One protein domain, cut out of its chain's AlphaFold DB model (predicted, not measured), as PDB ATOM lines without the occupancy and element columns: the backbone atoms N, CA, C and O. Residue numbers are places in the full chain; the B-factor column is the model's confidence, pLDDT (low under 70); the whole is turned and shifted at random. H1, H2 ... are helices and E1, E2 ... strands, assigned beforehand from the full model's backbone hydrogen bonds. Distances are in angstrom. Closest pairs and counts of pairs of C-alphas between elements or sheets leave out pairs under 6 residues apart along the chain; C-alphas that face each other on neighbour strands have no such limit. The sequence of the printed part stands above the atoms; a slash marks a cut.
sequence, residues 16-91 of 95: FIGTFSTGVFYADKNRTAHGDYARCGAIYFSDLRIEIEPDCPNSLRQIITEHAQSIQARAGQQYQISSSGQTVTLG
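What this domain is: This is residues 16 to 91 of the 95 residues of an uncharacterized protein of Acetobacter malorum (UniProt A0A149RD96). One twisted sheet of four strands, E1 to E4, has a single long helix, H1, over one face and no named element over the other, while a small hairpin of two strands, E5 and E6, sits at one end as a separate piece. E2 and E3 are the long strands of the larger sheet and both bend along their length. The printed part has 76 residues with one named helix and six named strands, in the order E1 E2 E3 E4 H1 E5 E6, and the class is mixed, helices and strands. The larger sheet runs E1, E2, E3, E4 and the smaller E5, E6, both antiparallel throughout. The whole is compact, with a radius of gyration of the C-alphas of 12.7 A and spans of 33 by 24 by 15 A.

Where its parts are: E1, residues 16 to 19, begins with C-alpha 16 at (-15.655, 1.129, -2.967). E2, residues 23 to 33, is 20.3 A long and bends by 111 degrees at residue 30. E3, residues 36 to 44, is 20.4 A long and bends by 69 degrees at residue 40. E4 is residues 50 to 52. H1, residues 58 to 72, is 20.5 A long from C-alpha 58 at (-15.632, 11.577, 8.299). E5 is residues 78 to 80, and E6, residues 87 to 89, ends with C-alpha 89 at (-37.171, -7.359, 0.013).

How they stand to each other: E1 to E4 form a meander, each strand the antiparallel neighbour of the one before, with E1 and E4 as edge strands. In the hairpin of E1 and E2, N 18 and O 25 are 2.9 A apart, within hydrogen-bond range. In the hairpin of E2 and E3, N 26 and O 41 are 2.9 A apart and N 33 and O 36 2.9 A. In the hairpin of E3 and E4, N 42 and O 51 are 2.8 A apart. H1 is on this sheet, making two layers, a helix on one face of a sheet, at a height over the sheet of 8.8 A. It lies over E3 and runs only just slantwise to the strands, at 30.2 degrees to E3 on the local plane. The closest C-alphas of E3 and H1 are those of Ile 43 and Ala 68, 6.3 A apart. In H1, 10 of 11 O i to N i+4 pairs are within hydrogen-bond range. E5 and E6 are a hairpin, with N 79 and O 88 2.8 A apart; both strands are apart from E1, E2, E3 and E4, and E6 is also apart from H1.

The domain as a whole: The two C-alphas farthest apart, those of Gly 35 and Gly 76, are 36.2 A from each other. The printed part has no cut. No link is long; that from E5 to E6, six residues, is short and the others are tight. The mean pLDDT of the printed part is 92.3, and no printed residue is under 70.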
ATOM      1  N   PHE A  16     -15.121   2.349  -2.384       93.19
ATOM      2  CA  PHE A  16     -15.655   1.129  -2.967       93.19
ATOM      3  C   PHE A  16     -17.033   0.832  -2.370       93.19
ATOM      4  O   PHE A  16     -17.204   0.871  -1.151       93.19
ATOM      5  N   ILE A  17     -18.001   0.512  -3.232       93.88
ATOM      6  CA  ILE A  17     -19.348   0.084  -2.843       93.88
ATOM      7  C   ILE A  17     -19.615  -1.270  -3.491       93.88
ATOM      8  O   ILE A  17     -19.640  -1.378  -4.718       93.88
ATOM      9  N   GLY A  18     -19.813  -2.292  -2.667       92.44
ATOM     10  CA  GLY A  18     -20.151  -3.639  -3.112       92.44
ATOM     11  C   GLY A  18     -21.552  -4.027  -2.660       92.44
ATOM     12  O   GLY A  18     -21.866  -3.947  -1.475       92.44
ATOM     13  N   THR A  19     -22.385  -4.474  -3.596       93.44
ATOM     14  CA  THR A  19     -23.691  -5.068  -3.289       93.44
ATOM     15  C   THR A  19     -23.541  -6.581  -3.210       93.44
ATOM     16  O   THR A  19     -23.099  -7.212  -4.167       93.44
ATOM     17  N   PHE A  20     -23.922  -7.157  -2.076       91.12
ATOM     18  CA  PHE A  20     -23.872  -8.591  -1.808       91.12
ATOM     19  C   PHE A  20     -25.265  -9.100  -1.434       91.12
ATOM     20  O   PHE A  20     -26.196  -8.319  -1.261       91.12
ATOM     21  N   SER A  21     -25.429 -10.413  -1.280       89.00
ATOM     22  CA  SER A  21     -26.734 -11.017  -0.971       89.00
ATOM     23  C   SER A  21     -27.355 -10.538   0.345       89.00
ATOM     24  O   SER A  21     -28.576 -10.541   0.479       89.00
ATOM     25  N   THR A  22     -26.534 -10.111   1.304       92.31
ATOM     26  CA  THR A  22     -26.969  -9.707   2.649       92.31
ATOM     27  C   THR A  22     -27.069  -8.196   2.845       92.31
ATOM     28  O   THR A  22     -27.720  -7.748   3.791       92.31
ATOM     29  N   GLY A  23     -26.446  -7.393   1.980       94.50
ATOM     30  CA  GLY A  23     -26.366  -5.952   2.177       94.50
ATOM     31  C   GLY A  23     -25.451  -5.235   1.194       94.50
ATOM     32  O   GLY A  23     -24.859  -5.838   0.296       94.50
ATOM     33  N   VAL A  24     -25.315  -3.928   1.405       96.00
ATOM     34  CA  VAL A  24     -24.342  -3.082   0.706       96.00
ATOM     35  C   VAL A  24     -23.187  -2.782   1.649       96.00
ATOM     36  O   VAL A  24     -23.399  -2.299   2.760       96.00
ATOM     37  N   PHE A  25     -21.972  -3.059   1.196       96.06
ATOM     38  CA  PHE A  25     -20.736  -2.896   1.947       96.06
ATOM     39  C   PHE A  25     -19.906  -1.764   1.353       96.06
ATOM     40  O   PHE A  25     -19.830  -1.601   0.133       96.06
ATOM     41  N   TYR A  26     -19.268  -1.004   2.234       95.44
ATOM     42  CA  TYR A  26     -18.476   0.170   1.892       95.44
ATOM     43  C   TYR A  26     -17.042  -0.031   2.365       95.44
ATOM     44  O   TYR A  26     -16.828  -0.429   3.513       95.44
ATOM     45  N   ALA A  27     -16.068   0.280   1.515       94.69
ATOM     46  CA  ALA A  27     -14.651   0.212   1.861       94.69
ATOM     47  C   ALA A  27     -13.873   1.400   1.283       94.69
ATOM     48  O   ALA A  27     -14.203   1.904   0.211       94.69
ATOM     49  N   ASP A  28     -12.834   1.841   1.985       93.44
ATOM     50  CA  ASP A  28     -11.916   2.876   1.516       93.44
ATOM     51  C   ASP A  28     -10.733   2.236   0.789       93.44
ATOM     52  O   ASP A  28      -9.922   1.535   1.388       93.44
ATOM     53  N   LYS A  29     -10.609   2.512  -0.507       91.12
ATOM     54  CA  LYS A  29      -9.534   2.020  -1.376       91.12
ATOM     55  C   LYS A  29      -8.179   2.648  -1.071       91.12
ATOM     56  O   LYS A  29      -7.159   2.083  -1.455       91.12
ATOM     57  N   ASN A  30      -8.152   3.809  -0.414       90.31
ATOM     58  CA  ASN A  30      -6.901   4.460  -0.018       90.31
ATOM     59  C   ASN A  30      -6.310   3.849   1.256       90.31
ATOM     60  O   ASN A  30      -5.199   4.202   1.654       90.31
ATOM     61  N   ARG A  31      -7.055   2.959   1.913       88.69
ATOM     62  CA  ARG A  31      -6.661   2.314   3.157       88.69
ATOM     63  C   ARG A  31      -6.688   0.807   2.971       88.69
ATOM     64  O   ARG A  31      -7.590   0.258   2.349       88.69
ATOM     65  N   THR A  32      -5.709   0.132   3.551       86.75
ATOM     66  CA  THR A  32      -5.620  -1.328   3.509       86.75
ATOM     67  C   THR A  32      -5.669  -1.862   4.928       86.75
ATOM     68  O   THR A  32      -4.951  -1.375   5.801       86.75
ATOM     69  N   ALA A  33      -6.512  -2.861   5.158       86.12
ATOM     70  CA  ALA A  33      -6.606  -3.596   6.410       86.12
ATOM     71  C   ALA A  33      -6.617  -5.092   6.081       86.12
ATOM     72  O   ALA A  33      -7.381  -5.534   5.231       86.12
ATOM     73  N   HIS A  34      -5.746  -5.870   6.727       82.31
ATOM     74  CA  HIS A  34      -5.662  -7.328   6.545       82.31
ATOM     75  C   HIS A  34      -5.489  -7.817   5.088       82.31
ATOM     76  O   HIS A  34      -5.874  -8.932   4.768       82.31
ATOM     77  N   GLY A  35      -4.873  -7.011   4.215       83.62
ATOM     78  CA  GLY A  35      -4.654  -7.362   2.804       83.62
ATOM     79  C   GLY A  35      -5.791  -6.968   1.853       83.62
ATOM     80  O   GLY A  35      -5.622  -7.123   0.648       83.62
ATOM     81  N   ASP A  36      -6.879  -6.392   2.369       86.50
ATOM     82  CA  ASP A  36      -8.025  -5.889   1.602       86.50
ATOM     83  C   ASP A  36      -8.238  -4.382   1.817       86.50
ATOM     84  O   ASP A  36      -7.617  -3.758   2.684       86.50
ATOM     85  N   TYR A  37      -9.127  -3.770   1.024       90.31
ATOM     86  CA  TYR A  37      -9.579  -2.398   1.278       90.31
ATOM     87  C   TYR A  37     -10.217  -2.295   2.663       90.31
ATOM     88  O   TYR A  37     -11.040  -3.131   3.041       90.31
ATOM     89  N   ALA A  38      -9.856  -1.257   3.418       92.12
ATOM     90  CA  ALA A  38     -10.355  -1.094   4.777       92.12
ATOM     91  C   ALA A  38     -11.873  -0.888   4.756       92.12
ATOM     92  O   ALA A  38     -12.372   0.060   4.143       92.12
ATOM     93  N   ARG A  39     -12.617  -1.775   5.427       93.50
ATOM     94  CA  ARG A  39     -14.069  -1.645   5.559       93.50
ATOM     95  C   ARG A  39     -14.389  -0.330   6.269       93.50
ATOM     96  O   ARG A  39     -13.798   0.004   7.287       93.50
ATOM     97  N   CYS A  40     -15.338   0.410   5.718       94.88
ATOM     98  CA  CYS A  40     -15.861   1.640   6.302       94.88
ATOM     99  C   CYS A  40     -17.235   1.434   6.929       94.88
ATOM    100  O   CYS A  40     -17.595   2.150   7.858       94.88
ATOM    101  N   GLY A  41     -18.016   0.483   6.419       95.38
ATOM    102  CA  GLY A  41     -19.328   0.179   6.967       95.38
ATOM    103  C   GLY A  41     -20.128  -0.793   6.114       95.38
ATOM    104  O   GLY A  41     -19.643  -1.315   5.108       95.38
ATOM    105  N   ALA A  42     -21.371  -1.027   6.515       96.81
ATOM    106  CA  ALA A  42     -22.362  -1.757   5.739       96.81
ATOM    107  C   ALA A  42     -23.785  -1.309   6.094       96.81
ATOM    108  O   ALA A  42     -24.030  -0.769   7.171       96.81
ATOM    109  N   ILE A  43     -24.726  -1.574   5.194       96.88
ATOM    110  CA  ILE A  43     -26.158  -1.602   5.490       96.88
ATOM    111  C   ILE A  43     -26.708  -2.983   5.144       96.88
ATOM    112  O   ILE A  43     -26.526  -3.461   4.021       96.88
ATOM    113  N   TYR A  44     -27.383  -3.613   6.101       96.19
ATOM    114  CA  TYR A  44     -27.964  -4.943   5.932       96.19
ATOM    115  C   TYR A  44     -29.393  -4.860   5.397       96.19
ATOM    116  O   TYR A  44     -30.188  -4.028   5.828       96.19
ATOM    117  N   PHE A  45     -29.751  -5.727   4.450       94.50
ATOM    118  CA  PHE A  45     -31.072  -5.677   3.815       94.50
ATOM    119  C   PHE A  45     -32.207  -6.172   4.706       94.50
ATOM    120  O   PHE A  45     -33.355  -5.803   4.474       94.50
ATOM    121  N   SER A  46     -31.909  -6.990   5.714       93.06
ATOM    122  CA  SER A  46     -32.908  -7.585   6.602       93.06
ATOM    123  C   SER A  46     -33.575  -6.574   7.526       93.06
ATOM    124  O   SER A  46     -34.800  -6.552   7.623       93.06
ATOM    125  N   ASP A  47     -32.776  -5.743   8.186       93.81
ATOM    126  CA  ASP A  47     -33.183  -4.811   9.243       93.81
ATOM    127  C   ASP A  47     -32.874  -3.347   8.884       93.81
ATOM    128  O   ASP A  47     -33.215  -2.439   9.635       93.81
ATOM    129  N   LEU A  48     -32.237  -3.103   7.731       94.88
ATOM    130  CA  LEU A  48     -31.799  -1.779   7.281       94.88
ATOM    131  C   LEU A  48     -30.877  -1.079   8.286       94.88
ATOM    132  O   LEU A  48     -30.741   0.152   8.273       94.88
ATOM    133  N   ARG A  49     -30.216  -1.867   9.140       95.38
ATOM    134  CA  ARG A  49     -29.261  -1.378  10.122       95.38
ATOM    135  C   ARG A  49     -27.979  -0.978   9.414       95.38
ATOM    136  O   ARG A  49     -27.395  -1.759   8.663       95.38
ATOM    137  N   ILE A  50     -27.563   0.256   9.669       95.19
ATOM    138  CA  ILE A  50     -26.281   0.786   9.227       95.19
ATOM    139  C   ILE A  50     -25.236   0.544  10.316       95.19
ATOM    140  O   ILE A  50     -25.439   0.886  11.479       95.19
ATOM    141  N   GLU A  51     -24.110  -0.031   9.925       96.06
ATOM    142  CA  GLU A  51     -22.913  -0.137  10.750       96.06
ATOM    143  C   GLU A  51     -21.806   0.664  10.070       96.06
ATOM    144  O   GLU A  51     -21.543   0.473   8.884       96.06
ATOM    145  N   ILE A  52     -21.170   1.578  10.802       95.19
ATOM    146  CA  ILE A  52     -20.023   2.344  10.308       95.19
ATOM    147  C   ILE A  52     -18.861   2.099  11.254       95.19
ATOM    148  O   ILE A  52     -18.985   2.331  12.458       95.19
ATOM    149  N   GLU A  53     -17.735   1.684  10.691       94.44
ATOM    150  CA  GLU A  53     -16.523   1.403  11.448       94.44
ATOM    151  C   GLU A  53     -16.007   2.681  12.137       94.44
ATOM    152  O   GLU A  53     -16.150   3.793  11.602       94.44
ATOM    153  N   PRO A  54     -15.435   2.574  13.347       91.25
ATOM    154  CA  PRO A  54     -15.000   3.735  14.122       91.25
ATOM    155  C   PRO A  54     -13.865   4.505  13.437       91.25
ATOM    156  O   PRO A  54     -13.784   5.726  13.551       91.25
ATOM    157  N   ASP A  55     -13.027   3.807  12.681       90.25
ATOM    158  CA  ASP A  55     -11.884   4.342  11.947       90.25
ATOM    159  C   ASP A  55     -12.251   4.859  10.542       90.25
ATOM    160  O   ASP A  55     -11.373   5.292   9.795       90.25
ATOM    161  N   CYS A  56     -13.529   4.833  10.152       92.06
ATOM    162  CA  CYS A  56     -13.996   5.367   8.874       92.06
ATOM    163  C   CYS A  56     -13.816   6.904   8.801       92.06
ATOM    164  O   CYS A  56     -14.338   7.611   9.674       92.06
ATOM    165  N   PRO A  57     -13.143   7.447   7.760       91.94
ATOM    166  CA  PRO A  57     -12.975   8.888   7.582       91.94
ATOM    167  C   PRO A  57     -14.312   9.634   7.546       91.94
ATOM    168  O   PRO A  57     -15.252   9.204   6.878       91.94
ATOM    169  N   ASN A  58     -14.387  10.800   8.194       90.31
ATOM    170  CA  ASN A  58     -15.632  11.577   8.299       90.31
ATOM    171  C   ASN A  58     -16.249  11.943   6.938       90.31
ATOM    172  O   ASN A  58     -17.470  11.928   6.796       90.31
ATOM    173  N   SER A  59     -15.418  12.214   5.927       88.56
ATOM    174  CA  SER A  59     -15.881  12.490   4.563       88.56
ATOM    175  C   SER A  59     -16.605  11.294   3.938       88.56
ATOM    176  O   SER A  59     -17.642  11.468   3.304       88.56
ATOM    177  N   LEU A  60     -16.105  10.072   4.153       91.88
ATOM    178  CA  LEU A  60     -16.749   8.847   3.680       91.88
ATOM    179  C   LEU A  60     -17.966   8.490   4.532       91.88
ATOM    180  O   LEU A  60     -18.990   8.090   3.987       91.88
ATOM    181  N   ARG A  61     -17.890   8.689   5.853       93.88
ATOM    182  CA  ARG A  61     -18.995   8.452   6.793       93.88
ATOM    183  C   ARG A  61     -20.270   9.177   6.366       93.88
ATOM    184  O   ARG A  61     -21.335   8.562   6.375       93.88
ATOM    185  N   GLN A  62     -20.168  10.450   5.980       91.56
ATOM    186  CA  GLN A  62     -21.330  11.223   5.536       91.56
ATOM    187  C   GLN A  62     -21.956  10.616   4.272       91.56
ATOM    188  O   GLN A  62     -23.154  10.354   4.242       91.56
ATOM    189  N   ILE A  63     -21.135  10.293   3.273       92.50
ATOM    190  CA  ILE A  63     -21.587   9.753   1.981       92.50
ATOM    191  C   ILE A  63     -22.211   8.361   2.147       92.50
ATOM    192  O   ILE A  63     -23.251   8.063   1.560       92.50
ATOM    193  N   ILE A  64     -21.611   7.518   2.992       94.00
ATOM    194  CA  ILE A  64     -22.150   6.204   3.364       94.00
ATOM    195  C   ILE A  64     -23.509   6.362   4.049       94.00
ATOM    196  O   ILE A  64     -24.444   5.632   3.723       94.00
ATOM    197  N   THR A  65     -23.634   7.325   4.965       94.25
ATOM    198  CA  THR A  65     -24.886   7.590   5.688       94.25
ATOM    199  C   THR A  65     -25.991   8.047   4.737       94.25
ATOM    200  O   THR A  65     -27.083   7.489   4.770       94.25
ATOM    201  N   GLU A  66     -25.708   9.001   3.849       93.62
ATOM    202  CA  GLU A  66     -26.671   9.493   2.853       93.62
ATOM    203  C   GLU A  66     -27.123   8.371   1.900       93.62
ATOM    204  O   GLU A  66     -28.317   8.197   1.635       93.62
ATOM    205  N   HIS A  67     -26.187   7.546   1.423       93.75
ATOM    206  CA  HIS A  67     -26.519   6.406   0.570       93.75
ATOM    207  C   HIS A  67     -27.355   5.355   1.316       93.75
ATOM    208  O   HIS A  67     -28.362   4.879   0.788       93.75
ATOM    209  N   ALA A  68     -26.996   5.031   2.560       93.81
ATOM    210  CA  ALA A  68     -27.751   4.111   3.404       93.81
ATOM    211  C   ALA A  68     -29.175   4.620   3.689       93.81
ATOM    212  O   ALA A  68     -30.121   3.841   3.589       93.81
ATOM    213  N   GLN A  69     -29.353   5.920   3.940       94.62
ATOM    214  CA  GLN A  69     -30.674   6.541   4.089       94.62
ATOM    215  C   GLN A  69     -31.526   6.389   2.822       94.62
ATOM    216  O   GLN A  69     -32.721   6.105   2.905       94.62
ATOM    217  N   SER A  70     -30.917   6.501   1.638       93.75
ATOM    218  CA  SER A  70     -31.627   6.279   0.370       93.75
ATOM    219  C   SER A  70     -32.125   4.836   0.193       93.75
ATOM    220  O   SER A  70     -33.139   4.612  -0.469       93.75
ATOM    221  N   ILE A  71     -31.434   3.860   0.795       93.44
ATOM    222  CA  ILE A  71     -31.841   2.449   0.824       93.44
ATOM    223  C   ILE A  71     -32.910   2.240   1.902       93.44
ATOM    224  O   ILE A  71     -33.918   1.589   1.639       93.44
ATOM    225  N   GLN A  72     -32.738   2.839   3.083       94.88
ATOM    226  CA  GLN A  72     -33.726   2.812   4.165       94.88
ATOM    227  C   GLN A  72     -35.089   3.354   3.718       94.88
ATOM    228  O   GLN A  72     -36.118   2.755   4.020       94.88
ATOM    229  N   ALA A  73     -35.100   4.427   2.922       94.31
ATOM    230  CA  ALA A  73     -36.317   5.009   2.353       94.31
ATOM    231  C   ALA A  73     -37.091   4.057   1.417       94.31
ATOM    232  O   ALA A  73     -38.238   4.331   1.067       94.31
ATOM    233  N   ARG A  74     -36.481   2.938   1.008       93.00
ATOM    234  CA  ARG A  74     -37.078   1.896   0.159       93.00
ATOM    235  C   ARG A  74     -37.510   0.665   0.958       93.00
ATOM    236  O   ARG A  74     -37.696  -0.402   0.375       93.00
ATOM    237  N   ALA A  75     -37.650   0.776   2.280       94.44
ATOM    238  CA  ALA A  75     -38.149  -0.307   3.123       94.44
ATOM    239  C   ALA A  75     -39.437  -0.927   2.543       94.44
ATOM    240  O   ALA A  75     -40.341  -0.225   2.091       94.44
ATOM    241  N   GLY A  76     -39.498  -2.258   2.515       92.12
ATOM    242  CA  GLY A  76     -40.593  -3.029   1.927       92.12
ATOM    243  C   GLY A  76     -40.533  -3.197   0.403       92.12
ATOM    244  O   GLY A  76     -41.286  -4.008  -0.136       92.12
ATOM    245  N   GLN A  77     -39.645  -2.494  -0.307       94.19
ATOM    246  CA  GLN A  77     -39.508  -2.607  -1.763       94.19
ATOM    247  C   GLN A  77     -38.535  -3.723  -2.172       94.19
ATOM    248  O   GLN A  77     -37.678  -4.150  -1.393       94.19
ATOM    249  N   GLN A  78     -38.655  -4.185  -3.422       93.94
ATOM    250  CA  GLN A  78     -37.667  -5.079  -4.027       93.94
ATOM    251  C   GLN A  78     -36.412  -4.300  -4.432       93.94
ATOM    252  O   GLN A  78     -36.496  -3.253  -5.076       93.94
ATOM    253  N   TYR A  79     -35.247  -4.841  -4.091       91.81
ATOM    254  CA  TYR A  79     -33.941  -4.295  -4.436       91.81
ATOM    255  C   TYR A  79     -33.139  -5.329  -5.225       91.81
ATOM    256  O   TYR A  79     -32.967  -6.458  -4.767       91.81
ATOM    257  N   GLN A  80     -32.668  -4.957  -6.415       91.94
ATOM    258  CA  GLN A  80     -31.890  -5.844  -7.277       91.94
ATOM    259  C   GLN A  80     -30.435  -5.912  -6.802       91.94
ATOM    260  O   GLN A  80     -29.745  -4.898  -6.742       91.94
ATOM    261  N   ILE A  81     -29.974  -7.123  -6.492       91.00
ATOM    262  CA  ILE A  81     -28.640  -7.392  -5.930       91.00
ATOM    263  C   ILE A  81     -27.681  -8.054  -6.926       91.00
ATOM    264  O   ILE A  81     -26.500  -8.199  -6.634       91.00
ATOM    265  N   SER A  82     -28.178  -8.461  -8.096       85.62
ATOM    266  CA  SER A  82     -27.404  -9.141  -9.140       85.62
ATOM    267  C   SER A  82     -27.771  -8.629 -10.531       85.62
ATOM    268  O   SER A  82     -28.926  -8.283 -10.796       85.62
ATOM    269  N   SER A  83     -26.816  -8.661 -11.462       81.50
ATOM    270  CA  SER A  83     -27.057  -8.432 -12.892       81.50
ATOM    271  C   SER A  83     -27.968  -9.490 -13.528       81.50
ATOM    272  O   SER A  83     -28.605  -9.209 -14.537       81.50
ATOM    273  N   SER A  84     -28.093 -10.674 -12.916       86.62
ATOM    274  CA  SER A  84     -29.007 -11.743 -13.342       86.62
ATOM    275  C   SER A  84     -30.465 -11.538 -12.904       86.62
ATOM    276  O   SER A  84     -31.291 -12.422 -13.113       86.62
ATOM    277  N   GLY A  85     -30.794 -10.402 -12.278       87.06
ATOM    278  CA  GLY A  85     -32.164 -10.057 -11.877       87.06
ATOM    279  C   GLY A  85     -32.589 -10.565 -10.498       87.06
ATOM    280  O   GLY A  85     -33.756 -10.443 -10.143       87.06
ATOM    281  N   GLN A  86     -31.670 -11.114  -9.695       91.00
ATOM    282  CA  GLN A  86     -31.983 -11.505  -8.317       91.00
ATOM    283  C   GLN A  86     -32.346 -10.275  -7.475       91.00
ATOM    284  O   GLN A  86     -31.608  -9.282  -7.471       91.00
ATOM    285  N   THR A  87     -33.452 -10.364  -6.734       93.00
ATOM    286  CA  THR A  87     -33.940  -9.305  -5.845       93.00
ATOM    287  C   THR A  87     -34.081  -9.782  -4.401       93.00
ATOM    288  O   THR A  87     -34.191 -10.977  -4.124       93.00
ATOM    289  N   VAL A  88     -34.077  -8.828  -3.470       91.38
ATOM    290  CA  VAL A  88     -34.405  -9.024  -2.049       91.38
ATOM    291  C   VAL A  88     -35.441  -7.995  -1.610       91.38
ATOM    292  O   VAL A  88     -35.477  -6.886  -2.145       91.38
ATOM    293  N   THR A  89     -36.279  -8.334  -0.632       93.94
ATOM    294  CA  THR A  89     -37.171  -7.359   0.013       93.94
ATOM    295  C   THR A  89     -36.416  -6.628   1.114       93.94
ATOM    296  O   THR A  89     -35.931  -7.253   2.054       93.94
ATOM    297  N   LEU A  90     -36.339  -5.304   1.022       93.94
ATOM    298  CA  LEU A  90     -35.683  -4.469   2.025       93.94
ATOM    299  C   LEU A  90     -36.486  -4.415   3.331       93.94
ATOM    300  O   LEU A  90     -37.704  -4.255   3.307       93.94
ATOM    301  N   GLY A  91     -35.811  -4.513   4.476       90.62
ATOM    302  CA  GLY A  91     -36.422  -4.387   5.803       90.62
ATOM    303  C   GLY A  91     -37.379  -5.525   6.166       90.62
ATOM    304  O   GLY A  91     -38.267  -5.336   6.993       90.62
TER     305      GLY A  91